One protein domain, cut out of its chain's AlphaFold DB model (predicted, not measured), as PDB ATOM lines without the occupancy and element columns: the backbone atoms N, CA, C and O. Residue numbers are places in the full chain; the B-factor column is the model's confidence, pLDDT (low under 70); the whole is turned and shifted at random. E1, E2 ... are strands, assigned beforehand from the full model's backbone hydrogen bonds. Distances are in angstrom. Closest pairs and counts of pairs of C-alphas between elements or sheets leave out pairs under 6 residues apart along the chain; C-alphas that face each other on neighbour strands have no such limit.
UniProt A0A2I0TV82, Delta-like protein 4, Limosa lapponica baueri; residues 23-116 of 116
ATOM      1  N   SER A  23      33.630 -38.816  24.038       93.56
ATOM      2  CA  SER A  23      34.728 -39.640  24.547       93.56
ATOM      3  C   SER A  23      36.024 -38.840  24.530       93.56
ATOM      4  O   SER A  23      36.129 -37.825  23.837       93.56
ATOM      5  N   GLY A  24      37.000 -39.270  25.320       93.94
ATOM      6  CA  GLY A  24      38.295 -38.611  25.388       93.94
ATOM      7  C   GLY A  24      39.243 -39.281  26.372       93.94
ATOM      8  O   GLY A  24      38.957 -40.345  26.924       93.94
ATOM      9  N   VAL A  25      40.399 -38.653  26.575       94.88
ATOM     10  CA  VAL A  25      41.438 -39.137  27.487       94.88
ATOM     11  C   VAL A  25      41.934 -37.971  28.326       94.88
ATOM     12  O   VAL A  25      42.419 -36.980  27.786       94.88
ATOM     13  N   PHE A  26      41.840 -38.100  29.648       93.62
ATOM     14  CA  PHE A  26      42.542 -37.207  30.564       93.62
ATOM     15  C   PHE A  26      43.994 -37.679  30.699       93.62
ATOM     16  O   PHE A  26      44.232 -38.864  30.947       93.62
ATOM     17  N   GLN A  27      44.951 -36.769  30.520       94.06
ATOM     18  CA  GLN A  27      46.381 -37.061  30.615       94.06
ATOM     19  C   GLN A  27      47.000 -36.327  31.804       94.06
ATOM     20  O   GLN A  27      46.753 -35.139  31.998       94.06
ATOM     21  N   LEU A  28      47.804 -37.042  32.591       92.31
ATOM     22  CA  LEU A  28      48.584 -36.489  33.693       92.31
ATOM     23  C   LEU A  28      50.055 -36.864  33.513       92.31
ATOM     24  O   LEU A  28      50.408 -38.044  33.536       92.31
ATOM     25  N   GLU A  29      50.907 -35.858  33.362       91.62
ATOM     26  CA  GLU A  29      52.356 -36.030  33.296       91.62
ATOM     27  C   GLU A  29      52.967 -35.809  34.683       91.62
ATOM     28  O   GLU A  29      52.706 -34.805  35.349       91.62
ATOM     29  N   LEU A  30      53.757 -36.780  35.140       91.06
ATOM     30  CA  LEU A  30      54.576 -36.658  36.340       91.06
ATOM     31  C   LEU A  30      56.005 -36.353  35.891       91.06
ATOM     32  O   LEU A  30      56.526 -37.036  35.013       91.06
ATOM     33  N   HIS A  31      56.639 -35.352  36.498       91.56
ATOM     34  CA  HIS A  31      58.001 -34.945  36.139       91.56
ATOM     35  C   HIS A  31      59.027 -35.462  37.148       91.56
ATOM     36  O   HIS A  31      59.952 -36.184  36.786       91.56
ATOM     37  N   GLU A  32      58.835 -35.128  38.421       93.12
ATOM     38  CA  GLU A  32      59.760 -35.448  39.504       93.12
ATOM     39  C   GLU A  32      58.981 -35.681  40.799       93.12
ATOM     40  O   GLU A  32      57.922 -35.086  41.026       93.12
ATOM     41  N   PHE A  33      59.514 -36.548  41.655       94.62
ATOM     42  CA  PHE A  33      59.056 -36.726  43.023       94.62
ATOM     43  C   PHE A  33      60.236 -36.633  43.987       94.62
ATOM     44  O   PHE A  33      61.281 -37.237  43.754       94.62
ATOM     45  N   VAL A  34      60.054 -35.910  45.094       95.88
ATOM     46  CA  VAL A  34      61.100 -35.687  46.096       95.88
ATOM     47  C   VAL A  34      60.621 -36.159  47.465       95.88
ATOM     48  O   VAL A  34      59.682 -35.609  48.037       95.88
ATOM     49  N   ASN A  35      61.310 -37.158  48.013       95.81
ATOM     50  CA  ASN A  35      61.186 -37.611  49.397       95.81
ATOM     51  C   ASN A  35      62.585 -37.933  49.938       95.81
ATOM     52  O   ASN A  35      62.941 -39.093  50.144       95.81
ATOM     53  N   SER A  36      63.390 -36.886  50.134       94.31
ATOM     54  CA  SER A  36      64.801 -36.982  50.537       94.31
ATOM     55  C   SER A  36      65.005 -37.736  51.852       94.31
ATOM     56  O   SER A  36      65.983 -38.464  52.001       94.31
ATOM     57  N   HIS A  37      64.070 -37.593  52.791       93.00
ATOM     58  CA  HIS A  37      64.127 -38.251  54.096       93.00
ATOM     59  C   HIS A  37      63.547 -39.671  54.082       93.00
ATOM     60  O   HIS A  37      63.759 -40.422  55.031       93.00
ATOM     61  N   GLY A  38      62.830 -40.058  53.020       94.81
ATOM     62  CA  GLY A  38      62.208 -41.375  52.914       94.81
ATOM     63  C   GLY A  38      61.152 -41.613  53.995       94.81
ATOM     64  O   GLY A  38      61.122 -42.684  54.603       94.81
ATOM     65  N   PHE A  39      60.325 -40.608  54.291       95.62
ATOM     66  CA  PHE A  39      59.318 -40.686  55.355       95.62
ATOM     67  C   PHE A  39      57.915 -40.913  54.796       95.62
ATOM     68  O   PHE A  39      57.570 -40.472  53.698       95.62
ATOM     69  N   LEU A  40      57.100 -41.609  55.585       95.56
ATOM     70  CA  LEU A  40      55.671 -41.782  55.368       95.56
ATOM     71  C   LEU A  40      54.903 -40.576  55.920       95.56
ATOM     72  O   LEU A  40      55.379 -39.871  56.808       95.56
ATOM     73  N   ALA A  41      53.648 -40.417  55.497       94.00
ATOM     74  CA  ALA A  41      52.738 -39.412  56.061       94.00
ATOM     75  C   ALA A  41      52.533 -39.550  57.586       94.00
ATOM     76  O   ALA A  41      52.153 -38.594  58.249       94.00
ATOM     77  N   SER A  42      52.800 -40.731  58.154       95.38
ATOM     78  CA  SER A  42      52.770 -40.979  59.600       95.38
ATOM     79  C   SER A  42      53.995 -40.442  60.355       95.38
ATOM     80  O   SER A  42      54.055 -40.582  61.574       95.38
ATOM     81  N   GLY A  43      54.994 -39.899  59.654       95.25
ATOM     82  CA  GLY A  43      56.272 -39.461  60.218       95.25
ATOM     83  C   GLY A  43      57.286 -40.586  60.446       95.25
ATOM     84  O   GLY A  43      58.405 -40.323  60.874       95.25
ATOM     85  N   LYS A  44      56.929 -41.844  60.158       95.94
ATOM     86  CA  LYS A  44      57.856 -42.980  60.256       95.94
ATOM     87  C   LYS A  44      58.725 -43.090  58.997       95.94
ATOM     88  O   LYS A  44      58.199 -42.880  57.900       95.94
ATOM     89  N   PRO A  45      60.007 -43.478  59.118       95.75
ATOM     90  CA  PRO A  45      60.828 -43.795  57.958       95.75
ATOM     91  C   PRO A  45      60.335 -45.070  57.262       95.75
ATOM     92  O   PRO A  45      59.877 -46.014  57.912       95.75
ATOM     93  N   CYS A  46      60.455 -45.113  55.938       94.88
ATOM     94  CA  CYS A  46      60.342 -46.353  55.178       94.88
ATOM     95  C   CYS A  46      61.528 -47.278  55.492       94.88
ATOM     96  O   CYS A  46      62.629 -46.811  55.776       94.88
ATOM     97  N   SER A  47      61.327 -48.596  55.403       91.00
ATOM     98  CA  SER A  47      62.392 -49.580  55.615       91.00
ATOM     99  C   SER A  47      62.308 -50.698  54.564       91.00
ATOM    100  O   SER A  47      61.250 -51.321  54.455       91.00
ATOM    101  N   PRO A  48      63.363 -50.959  53.765       89.38
ATOM    102  CA  PRO A  48      64.634 -50.223  53.699       89.38
ATOM    103  C   PRO A  48      64.529 -48.873  52.962       89.38
ATOM    104  O   PRO A  48      65.243 -47.938  53.306       89.38
ATOM    105  N   HIS A  49      63.622 -48.746  51.988       92.31
ATOM    106  CA  HIS A  49      63.395 -47.516  51.221       92.31
ATOM    107  C   HIS A  49      61.920 -47.375  50.816       92.31
ATOM    108  O   HIS A  49      61.199 -48.376  50.760       92.31
ATOM    109  N   CYS A  50      61.458 -46.157  50.506       95.50
ATOM    110  CA  CYS A  50      60.090 -45.941  50.033       95.50
ATOM    111  C   CYS A  50      59.978 -46.331  48.559       95.50
ATOM    112  O   CYS A  50      60.542 -45.653  47.709       95.50
ATOM    113  N   ARG A  51      59.252 -47.407  48.253       94.69
ATOM    114  CA  ARG A  51      58.933 -47.810  46.876       94.69
ATOM    115  C   ARG A  51      57.679 -47.069  46.426       94.69
ATOM    116  O   ARG A  51      56.574 -47.535  46.676       94.69
ATOM    117  N   THR A  52      57.871 -45.924  45.790       94.38
ATOM    118  CA  THR A  52      56.805 -44.951  45.555       94.38
ATOM    119  C   THR A  52      55.978 -45.297  44.321       94.38
ATOM    120  O   THR A  52      56.518 -45.495  43.226       94.38
ATOM    121  N   PHE A  53      54.658 -45.297  44.476       94.06
ATOM    122  CA  PHE A  53      53.701 -45.332  43.370       94.06
ATOM    123  C   PHE A  53      52.555 -44.345  43.605       94.06
ATOM    124  O   PHE A  53      52.348 -43.840  44.711       94.06
ATOM    125  N   PHE A  54      51.800 -44.052  42.550       94.31
ATOM    126  CA  PHE A  54      50.753 -43.040  42.580       94.31
ATOM    127  C   PHE A  54      49.392 -43.657  42.298       94.31
ATOM    128  O   PHE A  54      49.219 -44.460  41.383       94.31
ATOM    129  N   ARG A  55      48.393 -43.221  43.060       95.12
ATOM    130  CA  ARG A  55      46.983 -43.413  42.732       95.12
ATOM    131  C   ARG A  55      46.402 -42.083  42.287       95.12
ATOM    132  O   ARG A  55      46.371 -41.132  43.065       95.12
ATOM    133  N   VAL A  56      45.891 -42.045  41.065       94.38
ATOM    134  CA  VAL A  56      45.155 -40.905  40.518       94.38
ATOM    135  C   VAL A  56      43.669 -41.205  40.608       94.38
ATOM    136  O   VAL A  56      43.214 -42.276  40.210       94.38
ATOM    137  N   CYS A  57      42.907 -40.260  41.142       95.06
ATOM    138  CA  CYS A  57      41.459 -40.334  41.258       95.06
ATOM    139  C   CYS A  57      40.848 -39.096  40.611       95.06
ATOM    140  O   CYS A  57      41.102 -37.977  41.062       95.06
ATOM    141  N   LEU A  58      40.042 -39.303  39.571       95.06
ATOM    142  CA  LEU A  58      39.344 -38.234  38.877       95.06
ATOM    143  C   LEU A  58      37.854 -38.282  39.231       95.06
ATOM    144  O   LEU A  58      37.209 -39.334  39.160       95.06
ATOM    145  N   LYS A  59      37.297 -37.142  39.640       93.88
ATOM    146  CA  LYS A  59      35.877 -37.010  39.983       93.88
ATOM    147  C   LYS A  59      35.306 -35.675  39.510       93.88
ATOM    148  O   LYS A  59      36.049 -34.758  39.156       93.88
ATOM    149  N   HIS A  60      33.980 -35.584  39.519       91.38
ATOM    150  CA  HIS A  60      33.269 -34.335  39.271       91.38
ATOM    151  C   HIS A  60      33.716 -33.247  40.251       91.38
ATOM    152  O   HIS A  60      34.123 -33.535  41.382       91.38
ATOM    153  N   PHE A  61      33.644 -31.998  39.797       92.50
ATOM    154  CA  PHE A  61      33.969 -30.855  40.632       92.50
ATOM    155  C   PHE A  61      33.068 -30.807  41.872       92.50
ATOM    156  O   PHE A  61      31.851 -30.975  41.783       92.50
ATOM    157  N   GLN A  62      33.679 -30.564  43.027       89.94
ATOM    158  CA  GLN A  62      32.995 -30.343  44.294       89.94
ATOM    159  C   GLN A  62      33.565 -29.078  44.925       89.94
ATOM    160  O   GLN A  62      34.780 -28.899  44.961       89.94
ATOM    161  N   THR A  63      32.693 -28.221  45.452       88.50
ATOM    162  CA  THR A  63      33.104 -26.995  46.156       88.50
ATOM    163  C   THR A  63      33.899 -27.303  47.423       88.50
ATOM    164  O   THR A  63      34.822 -26.571  47.766       88.50
ATOM    165  N   VAL A  64      33.577 -28.414  48.089       89.31
ATOM    166  CA  VAL A  64      34.329 -28.963  49.219       89.31
ATOM    167  C   VAL A  64      34.803 -30.359  48.846       89.31
ATOM    168  O   VAL A  64      33.999 -31.224  48.494       89.31
ATOM    169  N   VAL A  65      36.114 -30.594  48.922       85.31
ATOM    170  CA  VAL A  65      36.701 -31.894  48.581       85.31
ATOM    171  C   VAL A  65      36.295 -32.922  49.635       85.31
ATOM    172  O   VAL A  65      36.835 -32.935  50.737       85.31
ATOM    173  N   SER A  66      35.362 -33.810  49.286       85.94
ATOM    174  CA  SER A  66      34.936 -34.899  50.167       85.94
ATOM    175  C   SER A  66      35.597 -36.239  49.810       85.94
ATOM    176  O   SER A  66      35.943 -36.484  48.642       85.94
ATOM    177  N   PRO A  67      35.784 -37.140  50.791       86.69
ATOM    178  CA  PRO A  67      36.064 -38.543  50.510       86.69
ATOM    179  C   PRO A  67      34.936 -39.141  49.660       86.69
ATOM    180  O   PRO A  67      33.762 -38.863  49.891       86.69
ATOM    181  N   GLY A  68      35.277 -39.961  48.668       87.56
ATOM    182  CA  GLY A  68      34.284 -40.555  47.778       87.56
ATOM    183  C   GLY A  68      34.905 -41.372  46.652       87.56
ATOM    184  O   GLY A  68      36.129 -41.486  46.542       87.56
ATOM    185  N   SER A  69      34.046 -41.951  45.814       92.19
ATOM    186  CA  SER A  69      34.460 -42.696  44.628       92.19
ATOM    187  C   SER A  69      34.950 -41.764  43.514       92.19
ATOM    188  O   SER A  69      34.556 -40.600  43.404       92.19
ATOM    189  N   CYS A  70      35.836 -42.285  42.667       94.56
ATOM    190  CA  CYS A  70      36.387 -41.556  41.530       94.56
ATOM    191  C   CYS A  70      35.405 -41.655  40.358       94.56
ATOM    192  O   CYS A  70      35.455 -42.615  39.592       94.56
ATOM    193  N   THR A  71      34.468 -40.705  40.251       92.56
ATOM    194  CA  THR A  71      33.342 -40.794  39.301       92.56
ATOM    195  C   THR A  71      33.763 -40.790  37.835       92.56
ATOM    196  O   THR A  71      33.023 -41.290  36.998       92.56
ATOM    197  N   PHE A  72      34.932 -40.234  37.517       93.19
ATOM    198  CA  PHE A  72      35.497 -40.260  36.165       93.19
ATOM    199  C   PHE A  72      36.525 -41.379  35.982       93.19
ATOM    200  O   PHE A  72      36.972 -41.608  34.866       93.19
ATOM    201  N   GLY A  73      36.854 -42.099  37.056       93.44
ATOM    202  CA  GLY A  73      37.762 -43.237  37.069       93.44
ATOM    203  C   GLY A  73      39.005 -43.006  37.925       93.44
ATOM    204  O   GLY A  73      39.289 -41.907  38.410       93.44
ATOM    205  N   SER A  74      39.753 -44.084  38.138       94.75
ATOM    206  CA  SER A  74      41.019 -44.058  38.865       94.75
ATOM    207  C   SER A  74      42.022 -45.002  38.239       94.75
ATOM    208  O   SER A  74      41.638 -46.057  37.743       94.75
ATOM    209  N   ILE A  75      43.298 -44.658  38.349       93.94
ATOM    210  CA  ILE A  75      44.406 -45.492  37.894       93.94
ATOM    211  C   ILE A  75      45.494 -45.519  38.962       93.94
ATOM    212  O   ILE A  75      45.678 -44.556  39.711       93.94
ATOM    213  N   ILE A  76      46.174 -46.656  39.063       93.75
ATOM    214  CA  ILE A  76      47.306 -46.867  39.958       93.75
ATOM    215  C   ILE A  76      48.517 -47.135  39.073       93.75
ATOM    216  O   ILE A  76      48.454 -47.988  38.189       93.75
ATOM    217  N   THR A  77      49.595 -46.387  39.282       93.06
ATOM    218  CA  THR A  77      50.849 -46.607  38.561       93.06
ATOM    219  C   THR A  77      51.579 -47.820  39.142       93.06
ATOM    220  O   THR A  77      51.398 -48.147  40.319       93.06
ATOM    221  N   PRO A  78      52.470 -48.468  38.376       92.25
ATOM    222  CA  PRO A  78      53.514 -49.281  38.986       92.25
ATOM    223  C   PRO A  78      54.399 -48.420  39.905       92.25
ATOM    224  O   PRO A  78      54.294 -47.189  39.938       92.25
ATOM    225  N   VAL A  79      55.294 -49.074  40.645       92.38
ATOM    226  CA  VAL A  79      56.363 -48.378  41.373       92.38
ATOM    227  C   VAL A  79      57.218 -47.622  40.361       92.38
ATOM    228  O   VAL A  79      57.805 -48.244  39.477       92.38
ATOM    229  N   LEU A  80      57.256 -46.297  40.493       91.69
ATOM    230  CA  LEU A  80      57.977 -45.418  39.572       91.69
ATOM    231  C   LEU A  80      59.401 -45.132  40.052       91.69
ATOM    232  O   LEU A  80      60.277 -44.868  39.244       91.69
ATOM    233  N   GLY A  81      59.664 -45.246  41.352       92.00
ATOM    234  CA  GLY A  81      61.006 -45.045  41.870       92.00
ATOM    235  C   GLY A  81      61.107 -45.243  43.370       92.00
ATOM    236  O   GLY A  81      60.186 -45.745  44.023       92.00
ATOM    237  N   ILE A  82      62.269 -44.877  43.904       93.44
ATOM    238  CA  ILE A  82      62.600 -45.021  45.315       93.44
ATOM    239  C   ILE A  82      62.943 -43.652  45.890       93.44
ATOM    240  O   ILE A  82      63.795 -42.966  45.338       93.44
ATOM    241  N   ASN A  83      62.329 -43.279  47.016       94.25
ATOM    242  CA  ASN A  83      62.550 -41.990  47.684       94.25
ATOM    243  C   ASN A  83      62.369 -40.800  46.723       94.25
ATOM    244  O   ASN A  83      61.229 -40.457  46.432       94.25
ATOM    245  N   SER A  84      63.455 -40.197  46.227       94.88
ATOM    246  CA  SER A  84      63.432 -39.107  45.245       94.88
ATOM    247  C   SER A  84      63.875 -39.603  43.870       94.88
ATOM    248  O   SER A  84      64.902 -40.272  43.766       94.88
ATOM    249  N   PHE A  85      63.126 -39.267  42.821       93.06
ATOM    250  CA  PHE A  85      63.407 -39.705  41.452       93.06
ATOM    251  C   PHE A  85      62.755 -38.796  40.402       93.06
ATOM    252  O   PHE A  85      61.707 -38.189  40.639       93.06
ATOM    253  N   SER A  86      63.360 -38.765  39.216       92.06
ATOM    254  CA  SER A  86      62.804 -38.167  38.000       92.06
ATOM    255  C   SER A  86      62.121 -39.244  37.153       92.06
ATOM    256  O   SER A  86      62.625 -40.356  37.000       92.06
ATOM    257  N   ILE A  87      60.964 -38.919  36.574       87.19
ATOM    258  CA  ILE A  87      60.197 -39.854  35.737       87.19
ATOM    259  C   ILE A  87      60.883 -40.118  34.400       87.19
ATOM    260  O   ILE A  87      60.739 -41.210  33.854       87.19
ATOM    261  N   LYS A  88      61.679 -39.167  33.895       78.81
ATOM    262  CA  LYS A  88      62.431 -39.340  32.639       78.81
ATOM    263  C   LYS A  88      63.401 -40.521  32.685       78.81
ATOM    264  O   LYS A  88      63.677 -41.108  31.648       78.81
ATOM    265  N   ASP A  89      63.848 -40.892  33.881       63.56
ATOM    266  CA  ASP A  89      64.794 -41.989  34.095       63.56
ATOM    267  C   ASP A  89      64.082 -43.344  34.283       63.56
ATOM    268  O   ASP A  89      64.716 -44.377  34.495       63.56
ATOM    269  N   THR A  90      62.744 -43.357  34.231       64.94
ATOM    270  CA  THR A  90      61.921 -44.531  34.529       64.94
ATOM    271  C   THR A  90      61.409 -45.173  33.237       64.94
ATOM    272  O   THR A  90      60.299 -44.901  32.791       64.94
ATOM    273  N   GLU A  91      62.174 -46.097  32.652       62.25
ATOM    274  CA  GLU A  91      61.809 -46.771  31.385       62.25
ATOM    275  C   GLU A  91      60.568 -47.690  31.460       62.25
ATOM    276  O   GLU A  91      60.139 -48.256  30.458       62.25
ATOM    277  N   ARG A  92      59.979 -47.884  32.646       65.81
ATOM    278  CA  ARG A  92      58.908 -48.874  32.880       65.81
ATOM    279  C   ARG A  92      57.487 -48.317  32.879       65.81
ATOM    280  O   ARG A  92      56.561 -49.081  33.150       65.81
ATOM    281  N   PHE A  93      57.294 -47.024  32.636       73.12
ATOM    282  CA  PHE A  93      55.977 -46.405  32.747       73.12
ATOM    283  C   PHE A  93      55.562 -45.676  31.469       73.12
ATOM    284  O   PHE A  93      56.297 -44.828  30.969       73.12
ATOM    285  N   ASP A  94      54.346 -45.965  30.993       73.25
ATOM    286  CA  ASP A  94      53.678 -45.199  29.939       73.25
ATOM    287  C   ASP A  94      53.324 -43.799  30.462       73.25
ATOM    288  O   ASP A  94      52.204 -43.540  30.907       73.25
ATOM    289  N   SER A  95      54.304 -42.895  30.438       81.44
ATOM    290  CA  SER A  95      54.103 -41.468  30.679       81.44
ATOM    291  C   SER A  95      53.627 -40.790  29.387       81.44
ATOM    292  O   SER A  95      54.233 -41.005  28.335       81.44
ATOM    293  N   PRO A  96      52.557 -39.973  29.414       89.38
ATOM    294  CA  PRO A  96      51.764 -39.570  30.579       89.38
ATOM    295  C   PRO A  96      50.743 -40.634  31.015       89.38
ATOM    296  O   PRO A  96      50.273 -41.427  30.202       89.38
ATOM    297  N   ILE A  97      50.309 -40.577  32.280       91.38
ATOM    298  CA  ILE A  97      49.188 -41.368  32.810       91.38
ATOM    299  C   ILE A  97      47.927 -41.043  32.001       91.38
ATOM    300  O   ILE A  97      47.495 -39.891  31.972       91.38
ATOM    301  N   LYS A  98      47.309 -42.054  31.380       92.44
ATOM    302  CA  LYS A  98      46.099 -41.904  30.553       92.44
ATOM    303  C   LYS A  98      44.879 -42.473  31.265       92.44
ATOM    304  O   LYS A  98      44.880 -43.633  31.671       92.44
ATOM    305  N   LEU A  99      43.821 -41.674  31.362       93.56
ATOM    306  CA  LEU A  99      42.547 -42.077  31.950       93.56
ATOM    307  C   LEU A  99      41.421 -41.863  30.921       93.56
ATOM    308  O   LEU A  99      40.959 -40.729  30.745       93.56
ATOM    309  N   PRO A 100      41.040 -42.916  30.170       93.50
ATOM    310  CA  PRO A 100      40.021 -42.818  29.131       93.50
ATOM    311  C   PRO A 100      38.622 -42.679  29.738       93.50
ATOM    312  O   PRO A 100      38.320 -43.268  30.778       93.50
ATOM    313  N   PHE A 101      37.754 -41.931  29.060       92.06
ATOM    314  CA  PHE A 101      36.361 -41.744  29.448       92.06
ATOM    315  C   PHE A 101      35.416 -41.781  28.240       92.06
ATOM    316  O   PHE A 101      35.777 -41.378  27.136       92.06
ATOM    317  N   ASN A 102      34.177 -42.220  28.480       92.06
ATOM    318  CA  ASN A 102      33.127 -42.396  27.463       92.06
ATOM    319  C   ASN A 102      31.912 -41.478  27.716       92.06
ATOM    320  O   ASN A 102      30.768 -41.844  27.441       92.06
ATOM    321  N   PHE A 103      32.154 -40.311  28.315       89.31
ATOM    322  CA  PHE A 103      31.155 -39.269  28.544       89.31
ATOM    323  C   PHE A 103      31.620 -37.925  27.970       89.31
ATOM    324  O   PHE A 103      32.805 -37.700  27.739       89.31
ATOM    325  N   THR A 104      30.689 -36.997  27.756       91.19
ATOM    326  CA  THR A 104      31.027 -35.630  27.337       91.19
ATOM    327  C   THR A 104      31.776 -34.910  28.448       91.19
ATOM    328  O   THR A 104      31.319 -34.889  29.591       91.19
ATOM    329  N   TRP A 105      32.921 -34.313  28.111       90.88
ATOM    330  CA  TRP A 105      33.748 -33.616  29.084       90.88
ATOM    331  C   TRP A 105      32.964 -32.487  29.779       90.88
ATOM    332  O   TRP A 105      32.495 -31.575  29.098       90.88
ATOM    333  N   PRO A 106      32.831 -32.507  31.117       89.38
ATOM    334  CA  PRO A 106      31.992 -31.554  31.849       89.38
ATOM    335  C   PRO A 106      32.625 -30.161  32.009       89.38
ATOM    336  O   PRO A 106      32.008 -29.276  32.593       89.38
ATOM    337  N   GLY A 107      33.861 -29.952  31.546       89.19
ATOM    338  CA  GLY A 107      34.593 -28.687  31.668       89.19
ATOM    339  C   GLY A 107      35.283 -28.482  33.022       89.19
ATOM    340  O   GLY A 107      36.379 -27.932  33.056       89.19
ATOM    341  N   THR A 108      34.701 -28.974  34.122       92.56
ATOM    342  CA  THR A 108      35.275 -28.885  35.478       92.56
ATOM    343  C   THR A 108      35.494 -30.259  36.114       92.56
ATOM    344  O   THR A 108      34.767 -31.219  35.849       92.56
ATOM    345  N   LEU A 109      36.517 -30.366  36.965       92.25
ATOM    346  CA  LEU A 109      36.913 -31.614  37.622       92.25
ATOM    347  C   LEU A 109      37.559 -31.359  38.983       92.25
ATOM    348  O   LEU A 109      38.043 -30.264  39.262       92.25
ATOM    349  N   CYS A 110      37.657 -32.419  39.782       93.44
ATOM    350  CA  CYS A 110      38.644 -32.531  40.849       93.44
ATOM    351  C   CYS A 110      39.567 -33.722  40.560       93.44
ATOM    352  O   CYS A 110      39.096 -34.833  40.305       93.44
ATOM    353  N   ALA A 111      40.877 -33.498  40.655       93.19
ATOM    354  CA  ALA A 111      41.890 -34.543  40.584       93.19
ATOM    355  C   ALA A 111      42.544 -34.705  41.959       93.19
ATOM    356  O   ALA A 111      42.964 -33.727  42.574       93.19
ATOM    357  N   VAL A 112      42.621 -35.941  42.445       94.00
ATOM    358  CA  VAL A 112      43.313 -36.285  43.690       94.00
ATOM    359  C   VAL A 112      44.463 -37.223  43.357       94.00
ATOM    360  O   VAL A 112      44.243 -38.314  42.827       94.00
ATOM    361  N   LEU A 113      45.681 -36.797  43.687       94.38
ATOM    362  CA  LEU A 113      46.898 -37.591  43.568       94.38
ATOM    363  C   LEU A 113      47.296 -38.093  44.957       94.38
ATOM    364  O   LEU A 113      47.534 -37.301  45.865       94.38
ATOM    365  N   THR A 114      47.335 -39.409  45.143       94.44
ATOM    366  CA  THR A 114      47.777 -40.034  46.396       94.44
ATOM    367  C   THR A 114      49.094 -40.757  46.174       94.44
ATOM    368  O   THR A 114      49.174 -41.632  45.315       94.44
ATOM    369  N   ILE A 115      50.091 -40.415  46.985       95.00
ATOM    370  CA  ILE A 115      51.387 -41.093  47.041       95.00
ATOM    371  C   ILE A 115      51.264 -42.283  47.995       95.00
ATOM    372  O   ILE A 115      50.672 -42.156  49.074       95.00
ATOM    373  N   ARG A 116      51.780 -43.439  47.590       90.25
ATOM    374  CA  ARG A 116      51.762 -44.676  48.370       90.25
ATOM    375  C   ARG A 116      53.121 -45.356  48.358       90.25
ATOM    376  O   ARG A 116      53.877 -45.149  47.381       90.25
TER     377      ARG A 116
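Overview. This is residues 23 to 116 of the 116 residues of the protein "Delta-like protein 4" of Limosa lapponica baueri (UniProt A0A2I0TV82). Little of this domain is regular structure: a small sheet, E3-E2-E5, and a ribbon, E1-E4, make a loose V, closest at E3 and E4, with long loops reaching beyond one end of the strands. The printed part has 94 residues, with no named helix and strands E1 to E5 in chain order; it is all strand, both sheets antiparallel, with under half of the residues in named elements. It is flat, 44 by 31 by 15 A, and only just loose, close to compact: radius of gyration of the C-alphas 15.0 A.

Arrangement. Start at E2, residues 54 to 59, inner strand between edge strands E3, residues 73 to 76, and E5, residues 110 to 115. E2 and E3 form a hairpin; N 56 and O 75, 2.9 A apart, are within hydrogen-bond range, as are N 57 and O 112 of E2 and E5, 2.9 A. In E1, residues 24 to 28, find N 26, 3.0 A from O 99 of antiparallel E4, residues 97 to 101. The closest C-alphas of E3 and E4, Gly 73 and Leu 99, are 7.1 A apart.

Along the chain. Find C-alpha 24, where E1 begins, at (38.295, -38.611, 25.388). E2 runs 16.3 A; E5 runs 16.6 A to C-alpha 115 at (51.387, -41.093, 47.041).

Size, cuts and confidence. The printed part has no cut. The links E1 to E2, E2 to E3 and E3 to E4 are long. Look for pLDDT under 70 at residues 89 to 92.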